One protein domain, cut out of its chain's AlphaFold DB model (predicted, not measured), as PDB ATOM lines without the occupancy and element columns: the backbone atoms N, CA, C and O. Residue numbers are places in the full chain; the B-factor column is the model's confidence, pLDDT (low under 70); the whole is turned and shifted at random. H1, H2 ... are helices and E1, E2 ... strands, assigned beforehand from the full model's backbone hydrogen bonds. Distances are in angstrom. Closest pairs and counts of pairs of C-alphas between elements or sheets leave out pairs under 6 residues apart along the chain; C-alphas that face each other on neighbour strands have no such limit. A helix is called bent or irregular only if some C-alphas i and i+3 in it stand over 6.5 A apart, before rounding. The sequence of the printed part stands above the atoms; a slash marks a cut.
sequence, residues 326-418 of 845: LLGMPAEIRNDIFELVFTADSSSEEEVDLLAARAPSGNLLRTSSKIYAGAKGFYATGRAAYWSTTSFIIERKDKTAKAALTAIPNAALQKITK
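Overview. This is residues 326 to 418 of the 845 residues of an uncharacterized protein of Zymoseptoria tritici (strain CBS 115943 / IPO323) (UniProt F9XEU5). The model is an elongated body built along one long kinked helix, H3. H2 packs on residues 371 to 379 of H3, around its kink, and H1 packs on residues 374 to 383 of H3, while a small sheet of two short strands and the short helices H4 and H5 gather toward the far end of H3. The printed part has 93 residues, with five named helices and two named strands in the order H1, E1, H2, H3, E2, H4, H5. The sheet, E1 beside E2, is parallel, and the class is mostly helix. The whole is only just loose, close to compact, with a radius of gyration of the C-alphas of 15.3 A and spans of 49 by 26 by 19 A.

Arrangement. Look first at E1, residues 351 to 353, and E2, residues 391 to 395, parallel neighbours at 50 degrees; N 352 and O 391 are 3.0 A apart and N 393 and O 352 2.8 A, both within hydrogen-bond range. Between them in the chain come H2, residues 362 to 367, and H3, residues 369 to 389, which complete a strand-helix-strand unit, two parallel strands joined through helices, with a right-handed crossover. H3 is the hub, touching three helices. It has a kink of 48 degrees near residue 376 and is only just irregular, C-alphas 374 and 377 being 7.0 A apart. H2 and H3 form a helical hairpin; they touch, closest at the C-alphas of Leu 365 and Tyr 372, 4.6 A, at a shallow tilt of 7 degrees, opposite ways. H1, residues 331 to 342, touches residues 374 to 383 of H3, closest at the C-alphas of Phe 342 and Gly 382, 5.0 A, at a steep tilt of 44 degrees, the same way. H1 and H2 are near each other. H5, residues 410 to 415, touches residues 384 to 388 of H3, closest at the C-alphas of Ser 388 and Lys 415, 5.4 A, at a steep tilt of 69 degrees, only just short of about perpendicular. H4, residues 401 to 407, touches no helix. Every O i to N i+4 pair is within hydrogen-bond range in H1 and H4, against 13 of 17 in H3, 1 of 2 in H5 and 0 of 2 in H2, where 3 of 3 O i to N i+3 pairs are.

Along the chain. Find C-alpha 331 at (38.522, 29.459, 29.389); from there H1 runs 16.5 A to C-alpha 342. H3 runs 29.3 A from C-alpha 369 at (51.517, 23.268, 34.911) to C-alpha 389, and E2 runs 13.0 A. H5 ends at C-alpha 415, (35.820, 21.845, 58.242).

Size, cuts and confidence. The two C-alphas farthest apart are those of Pro 330 and Lys 399, 49.4 A. The printed part has no cut, and no link is long. Mean pLDDT of the printed part is 79.8; residues 344 to 349 and 396 to 403 are under 70.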
ATOM      1  N   LEU A 326      41.802  19.720  26.352       83.00
ATOM      2  CA  LEU A 326      41.295  20.569  27.429       83.00
ATOM      3  C   LEU A 326      41.876  21.991  27.370       83.00
ATOM      4  O   LEU A 326      41.127  22.952  27.442       83.00
ATOM      5  N   LEU A 327      43.188  22.158  27.186       83.75
ATOM      6  CA  LEU A 327      43.814  23.483  27.051       83.75
ATOM      7  C   LEU A 327      43.415  24.207  25.755       83.75
ATOM      8  O   LEU A 327      43.419  25.436  25.741       83.75
ATOM      9  N   GLY A 328      43.039  23.466  24.707       81.75
ATOM     10  CA  GLY A 328      42.474  24.004  23.464       81.75
ATOM     11  C   GLY A 328      41.019  24.484  23.560       81.75
ATOM     12  O   GLY A 328      40.522  25.064  22.599       81.75
ATOM     13  N   MET A 329      40.332  24.264  24.687       87.62
ATOM     14  CA  MET A 329      38.984  24.793  24.927       87.62
ATOM     15  C   MET A 329      39.021  26.257  25.411       87.62
ATOM     16  O   MET A 329      40.012  26.668  26.033       87.62
ATOM     17  N   PRO A 330      37.935  27.032  25.189       88.19
ATOM     18  CA  PRO A 330      37.727  28.343  25.807       88.19
ATOM     19  C   PRO A 330      37.856  28.295  27.336       88.19
ATOM     20  O   PRO A 330      37.641  27.250  27.955       88.19
ATOM     21  N   ALA A 331      38.227  29.416  27.956       82.88
ATOM     22  CA  ALA A 331      38.522  29.459  29.389       82.88
ATOM     23  C   ALA A 331      37.300  29.107  30.252       82.88
ATOM     24  O   ALA A 331      37.448  28.450  31.276       82.88
ATOM     25  N   GLU A 332      36.117  29.488  29.782       86.25
ATOM     26  CA  GLU A 332      34.800  29.232  30.355       86.25
ATOM     27  C   GLU A 332      34.567  27.720  30.477       86.25
ATOM     28  O   GLU A 332      34.483  27.193  31.580       86.25
ATOM     29  N   ILE A 333      34.637  26.999  29.352       88.31
ATOM     30  CA  ILE A 333      34.438  25.542  29.292       88.31
ATOM     31  C   ILE A 333      35.471  24.786  30.143       88.31
ATOM     32  O   ILE A 333      35.162  23.753  30.735       88.31
ATOM     33  N   ARG A 334      36.712  25.287  30.242       89.69
ATOM     34  CA  ARG A 334      37.723  24.694  31.137       89.69
ATOM     35  C   ARG A 334      37.368  24.891  32.608       89.69
ATOM     36  O   ARG A 334      37.555  23.959  33.381       89.69
ATOM     37  N   ASN A 335      36.862  26.066  32.977       90.38
ATOM     38  CA  ASN A 335      36.409  26.354  34.334       90.38
ATOM     39  C   ASN A 335      35.200  25.483  34.702       90.38
ATOM     40  O   ASN A 335      35.235  24.858  35.756       90.38
ATOM     41  N   ASP A 336      34.216  25.346  33.806       87.31
ATOM     42  CA  ASP A 336      33.065  24.448  33.985       87.31
ATOM     43  C   ASP A 336      33.528  22.998  34.230       87.31
ATOM     44  O   ASP A 336      33.058  22.323  35.144       87.31
ATOM     45  N   ILE A 337      34.514  22.517  33.458       88.00
ATOM     46  CA  ILE A 337      35.111  21.185  33.640       88.00
ATOM     47  C   ILE A 337      35.869  21.079  34.974       88.00
ATOM     48  O   ILE A 337      35.786  20.042  35.631       88.00
ATOM     49  N   PHE A 338      36.599  22.112  35.405       90.25
ATOM     50  CA  PHE A 338      37.267  22.108  36.712       90.25
ATOM     51  C   PHE A 338      36.258  22.102  37.867       90.25
ATOM     52  O   PHE A 338      36.444  21.359  38.830       90.25
ATOM     53  N   GLU A 339      35.179  22.878  37.770       87.56
ATOM     54  CA  GLU A 339      34.107  22.895  38.763       87.56
ATOM     55  C   GLU A 339      33.395  21.539  38.835       87.56
ATOM     56  O   GLU A 339      33.244  21.000  39.929       87.56
ATOM     57  N   LEU A 340      33.067  20.920  37.696       86.19
ATOM     58  CA  LEU A 340      32.468  19.579  37.641       86.19
ATOM     59  C   LEU A 340      33.395  18.474  38.176       86.19
ATOM     60  O   LEU A 340      32.920  17.555  38.831       86.19
ATOM     61  N   VAL A 341      34.710  18.543  37.936       86.12
ATOM     62  CA  VAL A 341      35.671  17.522  38.413       86.12
ATOM     63  C   VAL A 341      35.987  17.652  39.912       86.12
ATOM     64  O   VAL A 341      36.400  16.670  40.537       86.12
ATOM     65  N   PHE A 342      35.811  18.838  40.507       86.00
ATOM     66  CA  PHE A 342      36.090  19.070  41.932       86.00
ATOM     67  C   PHE A 342      34.851  19.278  42.811       86.00
ATOM     68  O   PHE A 342      34.973  19.252  44.037       86.00
ATOM     69  N   THR A 343      33.668  19.430  42.221       81.00
ATOM     70  CA  THR A 343      32.391  19.257  42.920       81.00
ATOM     71  C   THR A 343      32.165  17.767  43.141       81.00
ATOM     72  O   THR A 343      32.333  16.964  42.231       81.00
ATOM     73  N   ALA A 344      31.816  17.373  44.364       67.88
ATOM     74  CA  ALA A 344      31.480  15.984  44.646       67.88
ATOM     75  C   ALA A 344      30.015  15.706  44.285       67.88
ATOM     76  O   ALA A 344      29.139  16.477  44.674       67.88
ATOM     77  N   ASP A 345      29.751  14.564  43.645       64.12
ATOM     78  CA  ASP A 345      28.398  14.099  43.281       64.12
ATOM     79  C   ASP A 345      27.461  13.882  44.489       64.12
ATOM     80  O   ASP A 345      26.259  13.679  44.322       64.12
ATOM     81  N   SER A 346      27.999  13.917  45.715       59.72
ATOM     82  CA  SER A 346      27.257  13.745  46.964       59.72
ATOM     83  C   SER A 346      26.196  14.834  47.134       59.72
ATOM     84  O   SER A 346      26.489  15.956  47.565       59.72
ATOM     85  N   SER A 347      24.949  14.482  46.825       59.50
ATOM     86  CA  SER A 347      23.802  15.364  47.027       59.50
ATOM     87  C   SER A 347      23.669  15.760  48.504       59.50
ATOM     88  O   SER A 347      24.049  15.018  49.410       59.50
ATOM     89  N   SER A 348      23.091  16.931  48.787       58.62
ATOM     90  CA  SER A 348      23.011  17.434  50.172       58.62
ATOM     91  C   SER A 348      22.152  16.578  51.124       58.62
ATOM     92  O   SER A 348      22.245  16.751  52.346       58.62
ATOM     93  N   GLU A 349      21.348  15.666  50.564       59.00
ATOM     94  CA  GLU A 349      20.486  14.706  51.265       59.00
ATOM     95  C   GLU A 349      21.147  13.324  51.449       59.00
ATOM     96  O   GLU A 349      20.672  12.530  52.259       59.00
ATOM     97  N   GLU A 350      22.256  13.036  50.756       75.75
ATOM     98  CA  GLU A 350      22.965  11.757  50.847       75.75
ATOM     99  C   GLU A 350      23.903  11.703  52.066       75.75
ATOM    100  O   GLU A 350      24.677  12.625  52.336       75.75
ATOM    101  N   GLU A 351      23.826  10.605  52.824       81.50
ATOM    102  CA  GLU A 351      24.610  10.389  54.043       81.50
ATOM    103  C   GLU A 351      25.901   9.609  53.736       81.50
ATOM    104  O   GLU A 351      25.893   8.382  53.642       81.50
ATOM    105  N   VAL A 352      27.025  10.318  53.595       83.81
ATOM    106  CA  VAL A 352      28.327   9.739  53.212       83.81
ATOM    107  C   VAL A 352      29.070   9.197  54.437       83.81
ATOM    108  O   VAL A 352      29.302   9.934  55.396       83.81
ATOM    109  N   ASP A 353      29.521   7.938  54.404       83.00
ATOM    110  CA  ASP A 353      30.403   7.396  55.448       83.00
ATOM    111  C   ASP A 353      31.764   8.114  55.442       83.00
ATOM    112  O   ASP A 353      32.540   8.024  54.490       83.00
ATOM    113  N   LEU A 354      32.068   8.806  56.538       84.25
ATOM    114  CA  LEU A 354      33.304   9.535  56.788       84.25
ATOM    115  C   LEU A 354      34.535   8.620  56.766       84.25
ATOM    116  O   LEU A 354      35.618   9.074  56.407       84.25
ATOM    117  N   LEU A 355      34.391   7.340  57.120       80.44
ATOM    118  CA  LEU A 355      35.491   6.371  57.096       80.44
ATOM    119  C   LEU A 355      35.822   5.888  55.675       80.44
ATOM    120  O   LEU A 355      36.947   5.456  55.426       80.44
ATOM    121  N   ALA A 356      34.866   5.998  54.748       78.44
ATOM    122  CA  ALA A 356      35.024   5.710  53.323       78.44
ATOM    123  C   ALA A 356      35.118   6.984  52.452       78.44
ATOM    124  O   ALA A 356      35.250   6.881  51.230       78.44
ATOM    125  N   ALA A 357      35.052   8.174  53.063       81.12
ATOM    126  CA  ALA A 357      34.928   9.457  52.380       81.12
ATOM    127  C   ALA A 357      36.103   9.745  51.435       81.12
ATOM    128  O   ALA A 357      37.262   9.850  51.843       81.12
ATOM    129  N   ARG A 358      35.780   9.936  50.154       77.56
ATOM    130  CA  ARG A 358      36.728  10.312  49.104       77.56
ATOM    131  C   ARG A 358      36.499  11.767  48.725       77.56
ATOM    132  O   ARG A 358      35.616  12.075  47.932       77.56
ATOM    133  N   ALA A 359      37.316  12.648  49.295       79.75
ATOM    134  CA  ALA A 359      37.406  14.027  48.832       79.75
ATOM    135  C   ALA A 359      37.870  14.085  47.359       79.75
ATOM    136  O   ALA A 359      38.545  13.152  46.906       79.75
ATOM    137  N   PRO A 360      37.567  15.177  46.627       82.69
ATOM    138  CA  PRO A 360      37.979  15.354  45.238       82.69
ATOM    139  C   PRO A 360      39.464  15.053  44.999       82.69
ATOM    140  O   PRO A 360      40.330  15.410  45.805       82.69
ATOM    141  N   SER A 361      39.761  14.382  43.884       82.19
ATOM    142  CA  SER A 361      41.116  13.928  43.567       82.19
ATOM    143  C   SER A 361      41.970  15.054  42.986       82.19
ATOM    144  O   SER A 361      41.634  15.632  41.956       82.19
ATOM    145  N   GLY A 362      43.139  15.300  43.585       82.06
ATOM    146  CA  GLY A 362      44.136  16.230  43.047       82.06
ATOM    147  C   GLY A 362      44.813  15.760  41.751       82.06
ATOM    148  O   GLY A 362      45.604  16.508  41.186       82.06
ATOM    149  N   ASN A 363      44.516  14.553  41.248       84.06
ATOM    150  CA  ASN A 363      45.209  13.960  40.098       84.06
ATOM    151  C   ASN A 363      45.172  14.839  38.837       84.06
ATOM    152  O   ASN A 363      46.158  14.872  38.105       84.06
ATOM    153  N   LEU A 364      44.087  15.591  38.598       82.94
ATOM    154  CA  LEU A 364      44.002  16.512  37.457       82.94
ATOM    155  C   LEU A 364      45.064  17.624  37.531       82.94
ATOM    156  O   LEU A 364      45.631  17.994  36.503       82.94
ATOM    157  N   LEU A 365      45.392  18.113  38.731       83.50
ATOM    158  CA  LEU A 365      46.401  19.158  38.927       83.50
ATOM    159  C   LEU A 365      47.805  18.700  38.505       83.50
ATOM    160  O   LEU A 365      48.586  19.507  38.007       83.50
ATOM    161  N   ARG A 366      48.103  17.403  38.637       78.88
ATOM    162  CA  ARG A 366      49.399  16.798  38.288       78.88
ATOM    163  C   ARG A 366      49.591  16.548  36.784       78.88
ATOM    164  O   ARG A 366      50.624  16.026  36.384       78.88
ATOM    165  N   THR A 367      48.615  16.890  35.936       76.62
ATOM    166  CA  THR A 367      48.670  16.590  34.487       76.62
ATOM    167  C   THR A 367      49.423  17.629  33.650       76.62
ATOM    168  O   THR A 367      49.923  17.297  32.578       76.62
ATOM    169  N   SER A 368      49.487  18.892  34.088       82.06
ATOM    170  CA  SER A 368      50.208  19.972  33.398       82.06
ATOM    171  C   SER A 368      50.271  21.224  34.270       82.06
ATOM    172  O   SER A 368      49.265  21.594  34.871       82.06
ATOM    173  N   SER A 369      51.385  21.959  34.246       75.81
ATOM    174  CA  SER A 369      51.517  23.268  34.911       75.81
ATOM    175  C   SER A 369      50.462  24.294  34.461       75.81
ATOM    176  O   SER A 369      49.955  25.066  35.276       75.81
ATOM    177  N   LYS A 370      50.045  24.264  33.185       80.31
ATOM    178  CA  LYS A 370      48.954  25.114  32.665       80.31
ATOM    179  C   LYS A 370      47.578  24.706  33.197       80.31
ATOM    180  O   LYS A 370      46.725  25.569  33.380       80.31
ATOM    181  N   ILE A 371      47.366  23.413  33.457       85.38
ATOM    182  CA  ILE A 371      46.140  22.915  34.097       85.38
ATOM    183  C   ILE A 371      46.173  23.281  35.582       85.38
ATOM    184  O   ILE A 371      45.240  23.925  36.043       85.38
ATOM    185  N   TYR A 372      47.269  23.000  36.296       84.12
ATOM    186  CA  TYR A 372      47.495  23.401  37.690       84.12
ATOM    187  C   TYR A 372      47.170  24.881  37.938       84.12
ATOM    188  O   TYR A 372      46.396  25.202  38.839       84.12
ATOM    189  N   ALA A 373      47.706  25.784  37.108       82.19
ATOM    190  CA  ALA A 373      47.529  27.226  37.265       82.19
ATOM    191  C   ALA A 373      46.055  27.675  37.234       82.19
ATOM    192  O   ALA A 373      45.676  28.521  38.043       82.19
ATOM    193  N   GLY A 374      45.232  27.101  36.346       84.94
ATOM    194  CA  GLY A 374      43.793  27.393  36.276       84.94
ATOM    195  C   GLY A 374      42.958  26.604  37.291       84.94
ATOM    196  O   GLY A 374      42.050  27.147  37.910       84.94
ATOM    197  N   ALA A 375      43.286  25.330  37.499       87.69
ATOM    198  CA  ALA A 375      42.478  24.376  38.252       87.69
ATOM    199  C   ALA A 375      42.670  24.444  39.779       87.69
ATOM    200  O   ALA A 375      41.767  24.049  40.519       87.69
ATOM    201  N   LYS A 376      43.811  24.947  40.283       86.25
ATOM    202  CA  LYS A 376      44.137  24.925  41.726       86.25
ATOM    203  C   LYS A 376      43.093  25.619  42.615       86.25
ATOM    204  O   LYS A 376      42.801  25.126  43.702       86.25
ATOM    205  N   GLY A 377      42.501  26.720  42.142       85.56
ATOM    206  CA  GLY A 377      41.464  27.463  42.870       85.56
ATOM    207  C   GLY A 377      40.156  26.679  42.992       85.56
ATOM    208  O   GLY A 377      39.605  26.562  44.088       85.56
ATOM    209  N   PHE A 378      39.707  26.062  41.895       88.69
ATOM    210  CA  PHE A 378      38.544  25.171  41.877       88.69
ATOM    211  C   PHE A 378      38.765  23.938  42.761       88.69
ATOM    212  O   PHE A 378      37.883  23.588  43.539       88.69
ATOM    213  N   TYR A 379      39.956  23.330  42.732       86.50
ATOM    214  CA  TYR A 379      40.294  22.198  43.602       86.50
ATOM    215  C   TYR A 379      40.249  22.563  45.090       86.50
ATOM    216  O   TYR A 379      39.600  21.867  45.872       86.50
ATOM    217  N   ALA A 380      40.900  23.661  45.491       84.00
ATOM    218  CA  ALA A 380      40.889  24.122  46.878       84.00
ATOM    219  C   ALA A 380      39.459  24.438  47.356       84.00
ATOM    220  O   ALA A 380      39.070  24.048  48.461       84.00
ATOM    221  N   THR A 381      38.659  25.073  46.493       86.50
ATOM    222  CA  THR A 381      37.263  25.440  46.768       86.50
ATOM    223  C   THR A 381      36.365  24.206  46.870       86.50
ATOM    224  O   THR A 381      35.725  24.018  47.901       86.50
ATOM    225  N   GLY A 382      36.369  23.316  45.874       85.38
ATOM    226  CA  GLY A 382      35.572  22.083  45.856       85.38
ATOM    227  C   GLY A 382      35.941  21.115  46.983       85.38
ATOM    228  O   GLY A 382      35.065  20.568  47.652       85.38
ATOM    229  N   ARG A 383      37.235  20.979  47.304       84.94
ATOM    230  CA  ARG A 383      37.705  20.179  48.448       84.94
ATOM    231  C   ARG A 383      37.311  20.792  49.795       84.94
ATOM    232  O   ARG A 383      37.029  20.040  50.726       84.94
ATOM    233  N   ALA A 384      37.260  22.119  49.929       83.00
ATOM    234  CA  ALA A 384      36.747  22.779  51.134       83.00
ATOM    235  C   ALA A 384      35.210  22.699  51.238       83.00
ATOM    236  O   ALA A 384      34.682  22.470  52.330       83.00
ATOM    237  N   ALA A 385      34.504  22.827  50.112       84.69
ATOM    238  CA  ALA A 385      33.063  22.638  50.014       84.69
ATOM    239  C   ALA A 385      32.678  21.211  50.426       84.69
ATOM    240  O   ALA A 385      31.888  21.058  51.346       84.69
ATOM    241  N   TYR A 386      33.323  20.180  49.868       86.31
ATOM    242  CA  TYR A 386      33.067  18.775  50.202       86.31
ATOM    243  C   TYR A 386      33.067  18.496  51.710       86.31
ATOM    244  O   TYR A 386      32.141  17.874  52.224       86.31
ATOM    245  N   TRP A 387      34.068  18.980  52.451       85.19
ATOM    246  CA  TRP A 387      34.099  18.769  53.901       85.19
ATOM    247  C   TRP A 387      33.026  19.569  54.652       85.19
ATOM    248  O   TRP A 387      32.611  19.142  55.723       85.19
ATOM    249  N   SER A 388      32.558  20.698  54.116       83.69
ATOM    250  CA  SER A 388      31.656  21.622  54.816       83.69
ATOM    251  C   SER A 388      30.177  21.524  54.425       83.69
ATOM    252  O   SER A 388      29.331  21.916  55.231       83.69
ATOM    253  N   THR A 389      29.835  20.983  53.251       83.50
ATOM    254  CA  THR A 389      28.451  20.849  52.759       83.50
ATOM    255  C   THR A 389      27.896  19.427  52.881       83.50
ATOM    256  O   THR A 389      26.697  19.275  53.140       83.50
ATOM    257  N   THR A 390      28.737  18.401  52.729       84.69
ATOM    258  CA  THR A 390      28.348  16.981  52.743       84.69
ATOM    259  C   THR A 390      27.843  16.536  54.116       84.69
ATOM    260  O   THR A 390      28.346  16.956  55.159       84.69
ATOM    261  N   SER A 391      26.826  15.672  54.123       85.25
ATOM    262  CA  SER A 391      26.238  15.103  55.339       85.25
ATOM    263  C   SER A 391      27.010  13.845  55.756       85.25
ATOM    264  O   SER A 391      26.679  12.743  55.328       85.25
ATOM    265  N   PHE A 392      28.056  13.991  56.574       87.75
ATOM    266  CA  PHE A 392      28.899  12.855  56.962       87.75
ATOM    267  C   PHE A 392      28.289  11.987  58.062       87.75
ATOM    268  O   PHE A 392      27.626  12.479  58.981       87.75
ATOM    269  N   ILE A 393      28.601  10.693  58.023       85.94
ATOM    270  CA  ILE A 393      28.228   9.710  59.039       85.94
ATOM    271  C   ILE A 393      29.417   8.849  59.455       85.94
ATOM    272  O   ILE A 393      30.310   8.604  58.661       85.94
ATOM    273  N   ILE A 394      29.426   8.357  60.695       82.75
ATOM    274  CA  ILE A 394      30.167   7.135  61.032       82.75
ATOM    275  C   ILE A 394      29.172   6.094  61.538       82.75
ATOM    276  O   ILE A 394      28.523   6.309  62.566       82.75
ATOM    277  N   GLU A 395      29.078   4.959  60.845       73.25
ATOM    278  CA  GLU A 395      28.386   3.770  61.346       73.25
ATOM    279  C   GLU A 395      29.400   2.870  62.058       73.25
ATOM    280  O   GLU A 395      30.305   2.311  61.435       73.25
ATOM    281  N   ARG A 396      29.290   2.725  63.383       65.12
ATOM    282  CA  ARG A 396      30.264   1.930  64.147       65.12
ATOM    283  C   ARG A 396      30.003   0.427  63.970       65.12
ATOM    284  O   ARG A 396      29.331  -0.183  64.797       65.12
ATOM    285  N   LYS A 397      30.578  -0.156  62.917       57.66
ATOM    286  CA  LYS A 397      30.548  -1.603  62.631       57.66
ATOM    287  C   LYS A 397      31.868  -2.306  62.976       57.66
ATOM    288  O   LYS A 397      31.850  -3.291  63.709       57.66
ATOM    289  N   ASP A 398      33.011  -1.761  62.550       54.97
ATOM    290  CA  ASP A 398      34.274  -2.515  62.507       54.97
ATOM    291  C   ASP A 398      35.441  -1.945  63.331       54.97
ATOM    292  O   ASP A 398      35.579  -0.740  63.551       54.97
ATOM    293  N   LYS A 399      36.369  -2.838  63.713       60.44
ATOM    294  CA  LYS A 399      37.644  -2.499  64.385       60.44
ATOM    295  C   LYS A 399      38.558  -1.607  63.526       60.44
ATOM    296  O   LYS A 399      39.412  -0.901  64.061       60.44
ATOM    297  N   THR A 400      38.368  -1.614  62.207       63.25
ATOM    298  CA  THR A 400      39.098  -0.790  61.228       63.25
ATOM    299  C   THR A 400      38.823   0.709  61.377       63.25
ATOM    300  O   THR A 400      39.664   1.514  60.976       63.25
ATOM    301  N   ALA A 401      37.715   1.111  62.013       65.31
ATOM    302  CA  ALA A 401      37.327   2.514  62.171       65.31
ATOM    303  C   ALA A 401      38.406   3.387  62.840       65.31
ATOM    304  O   ALA A 401      38.569   4.553  62.481       65.31
ATOM    305  N   LYS A 402      39.199   2.827  63.768       66.56
ATOM    306  CA  LYS A 402      40.319   3.538  64.415       66.56
ATOM    307  C   LYS A 402      41.444   3.877  63.425       66.56
ATOM    308  O   LYS A 402      42.032   4.949  63.547       66.56
ATOM    309  N   ALA A 403      41.700   2.990  62.457       68.50
ATOM    310  CA  ALA A 403      42.715   3.141  61.412       68.50
ATOM    311  C   ALA A 403      42.240   4.055  60.263       68.50
ATOM    312  O   ALA A 403      42.980   4.935  59.820       68.50
ATOM    313  N   ALA A 404      40.979   3.918  59.842       72.75
ATOM    314  CA  ALA A 404      40.363   4.826  58.874       72.75
ATOM    315  C   ALA A 404      40.319   6.268  59.414       72.75
ATOM    316  O   ALA A 404      40.790   7.190  58.754       72.75
ATOM    317  N   LEU A 405      39.890   6.467  60.670       77.75
ATOM    318  CA  LEU A 405      39.900   7.787  61.309       77.75
ATOM    319  C   LEU A 405      41.317   8.378  61.431       77.75
ATOM    320  O   LEU A 405      41.458   9.597  61.370       77.75
ATOM    321  N   THR A 406      42.381   7.572  61.581       74.12
ATOM    322  CA  THR A 406      43.758   8.106  61.545       74.12
ATOM    323  C   THR A 406      44.143   8.689  60.191       74.12
ATOM    324  O   THR A 406      44.811   9.722  60.198       74.12
ATOM    325  N   ALA A 407      43.682   8.118  59.076       75.31
ATOM    326  CA  ALA A 407      44.017   8.588  57.730       75.31
ATOM    327  C   ALA A 407      43.399   9.958  57.372       75.31
ATOM    328  O   ALA A 407      43.912  10.650  56.498       75.31
ATOM    329  N   ILE A 408      42.326  10.384  58.053       78.44
ATOM    330  CA  ILE A 408      41.662  11.671  57.778       78.44
ATOM    331  C   ILE A 408      42.446  12.832  58.433       78.44
ATOM    332  O   ILE A 408      42.636  12.810  59.657       78.44
ATOM    333  N   PRO A 409      42.881  13.871  57.687       78.62
ATOM    334  CA  PRO A 409      43.609  15.011  58.250       78.62
ATOM    335  C   PRO A 409      42.804  15.814  59.285       78.62
ATOM    336  O   PRO A 409      41.588  15.971  59.168       78.62
ATOM    337  N   ASN A 410      43.488  16.401  60.273       76.19
ATOM    338  CA  ASN A 410      42.840  17.243  61.291       76.19
ATOM    339  C   ASN A 410      42.148  18.473  60.673       76.19
ATOM    340  O   ASN A 410      41.016  18.780  61.047       76.19
ATOM    341  N   ALA A 411      42.785  19.126  59.695       75.06
ATOM    342  CA  ALA A 411      42.234  20.284  58.986       75.06
ATOM    343  C   ALA A 411      40.965  19.953  58.170       75.06
ATOM    344  O   ALA A 411      40.095  20.807  58.008       75.06
ATOM    345  N   ALA A 412      40.820  18.708  57.697       77.38
ATOM    346  CA  ALA A 412      39.586  18.236  57.069       77.38
ATOM    347  C   ALA A 412      38.471  18.066  58.113       77.38
ATOM    348  O   ALA A 412      37.392  18.634  57.963       77.38
ATOM    349  N   LEU A 413      38.758  17.374  59.225       80.69
ATOM    350  CA  LEU A 413      37.797  17.144  60.313       80.69
ATOM    351  C   LEU A 413      37.309  18.439  60.988       80.69
ATOM    352  O   LEU A 413      36.192  18.469  61.496       80.69
ATOM    353  N   GLN A 414      38.114  19.508  60.994       79.25
ATOM    354  CA  GLN A 414      37.703  20.834  61.477       79.25
ATOM    355  C   GLN A 414      36.707  21.545  60.547       79.25
ATOM    356  O   GLN A 414      35.909  22.349  61.023       79.25
ATOM    357  N   LYS A 415      36.730  21.252  59.239       81.81
ATOM    358  CA  LYS A 415      35.820  21.845  58.242       81.81
ATOM    359  C   LYS A 415      34.447  21.150  58.200       81.81
ATOM    360  O   LYS A 415      33.539  21.666  57.553       81.81
ATOM    361  N   ILE A 416      34.271  20.035  58.921       84.56
ATOM    362  CA  ILE A 416      33.012  19.277  58.972       84.56
ATOM    363  C   ILE A 416      31.940  20.010  59.784       84.56
ATOM    364  O   ILE A 416      32.029  20.145  61.007       84.56
ATOM    365  N   THR A 417      30.880  20.432  59.088       82.69
ATOM    366  CA  THR A 417      29.712  21.083  59.703       82.69
ATOM    367  C   THR A 417      28.606  20.089  60.066       82.69
ATOM    368  O   THR A 417      27.954  20.256  61.094       82.69
ATOM    369  N   LYS A 418      28.422  19.035  59.259       83.56
ATOM    370  CA  LYS A 418      27.414  17.984  59.441       83.56
ATOM    371  C   LYS A 418      28.106  16.646  59.693       83.56
ATOM    372  O   LYS A 418      28.709  16.084  58.784       83.56
TER     373      LYS A 418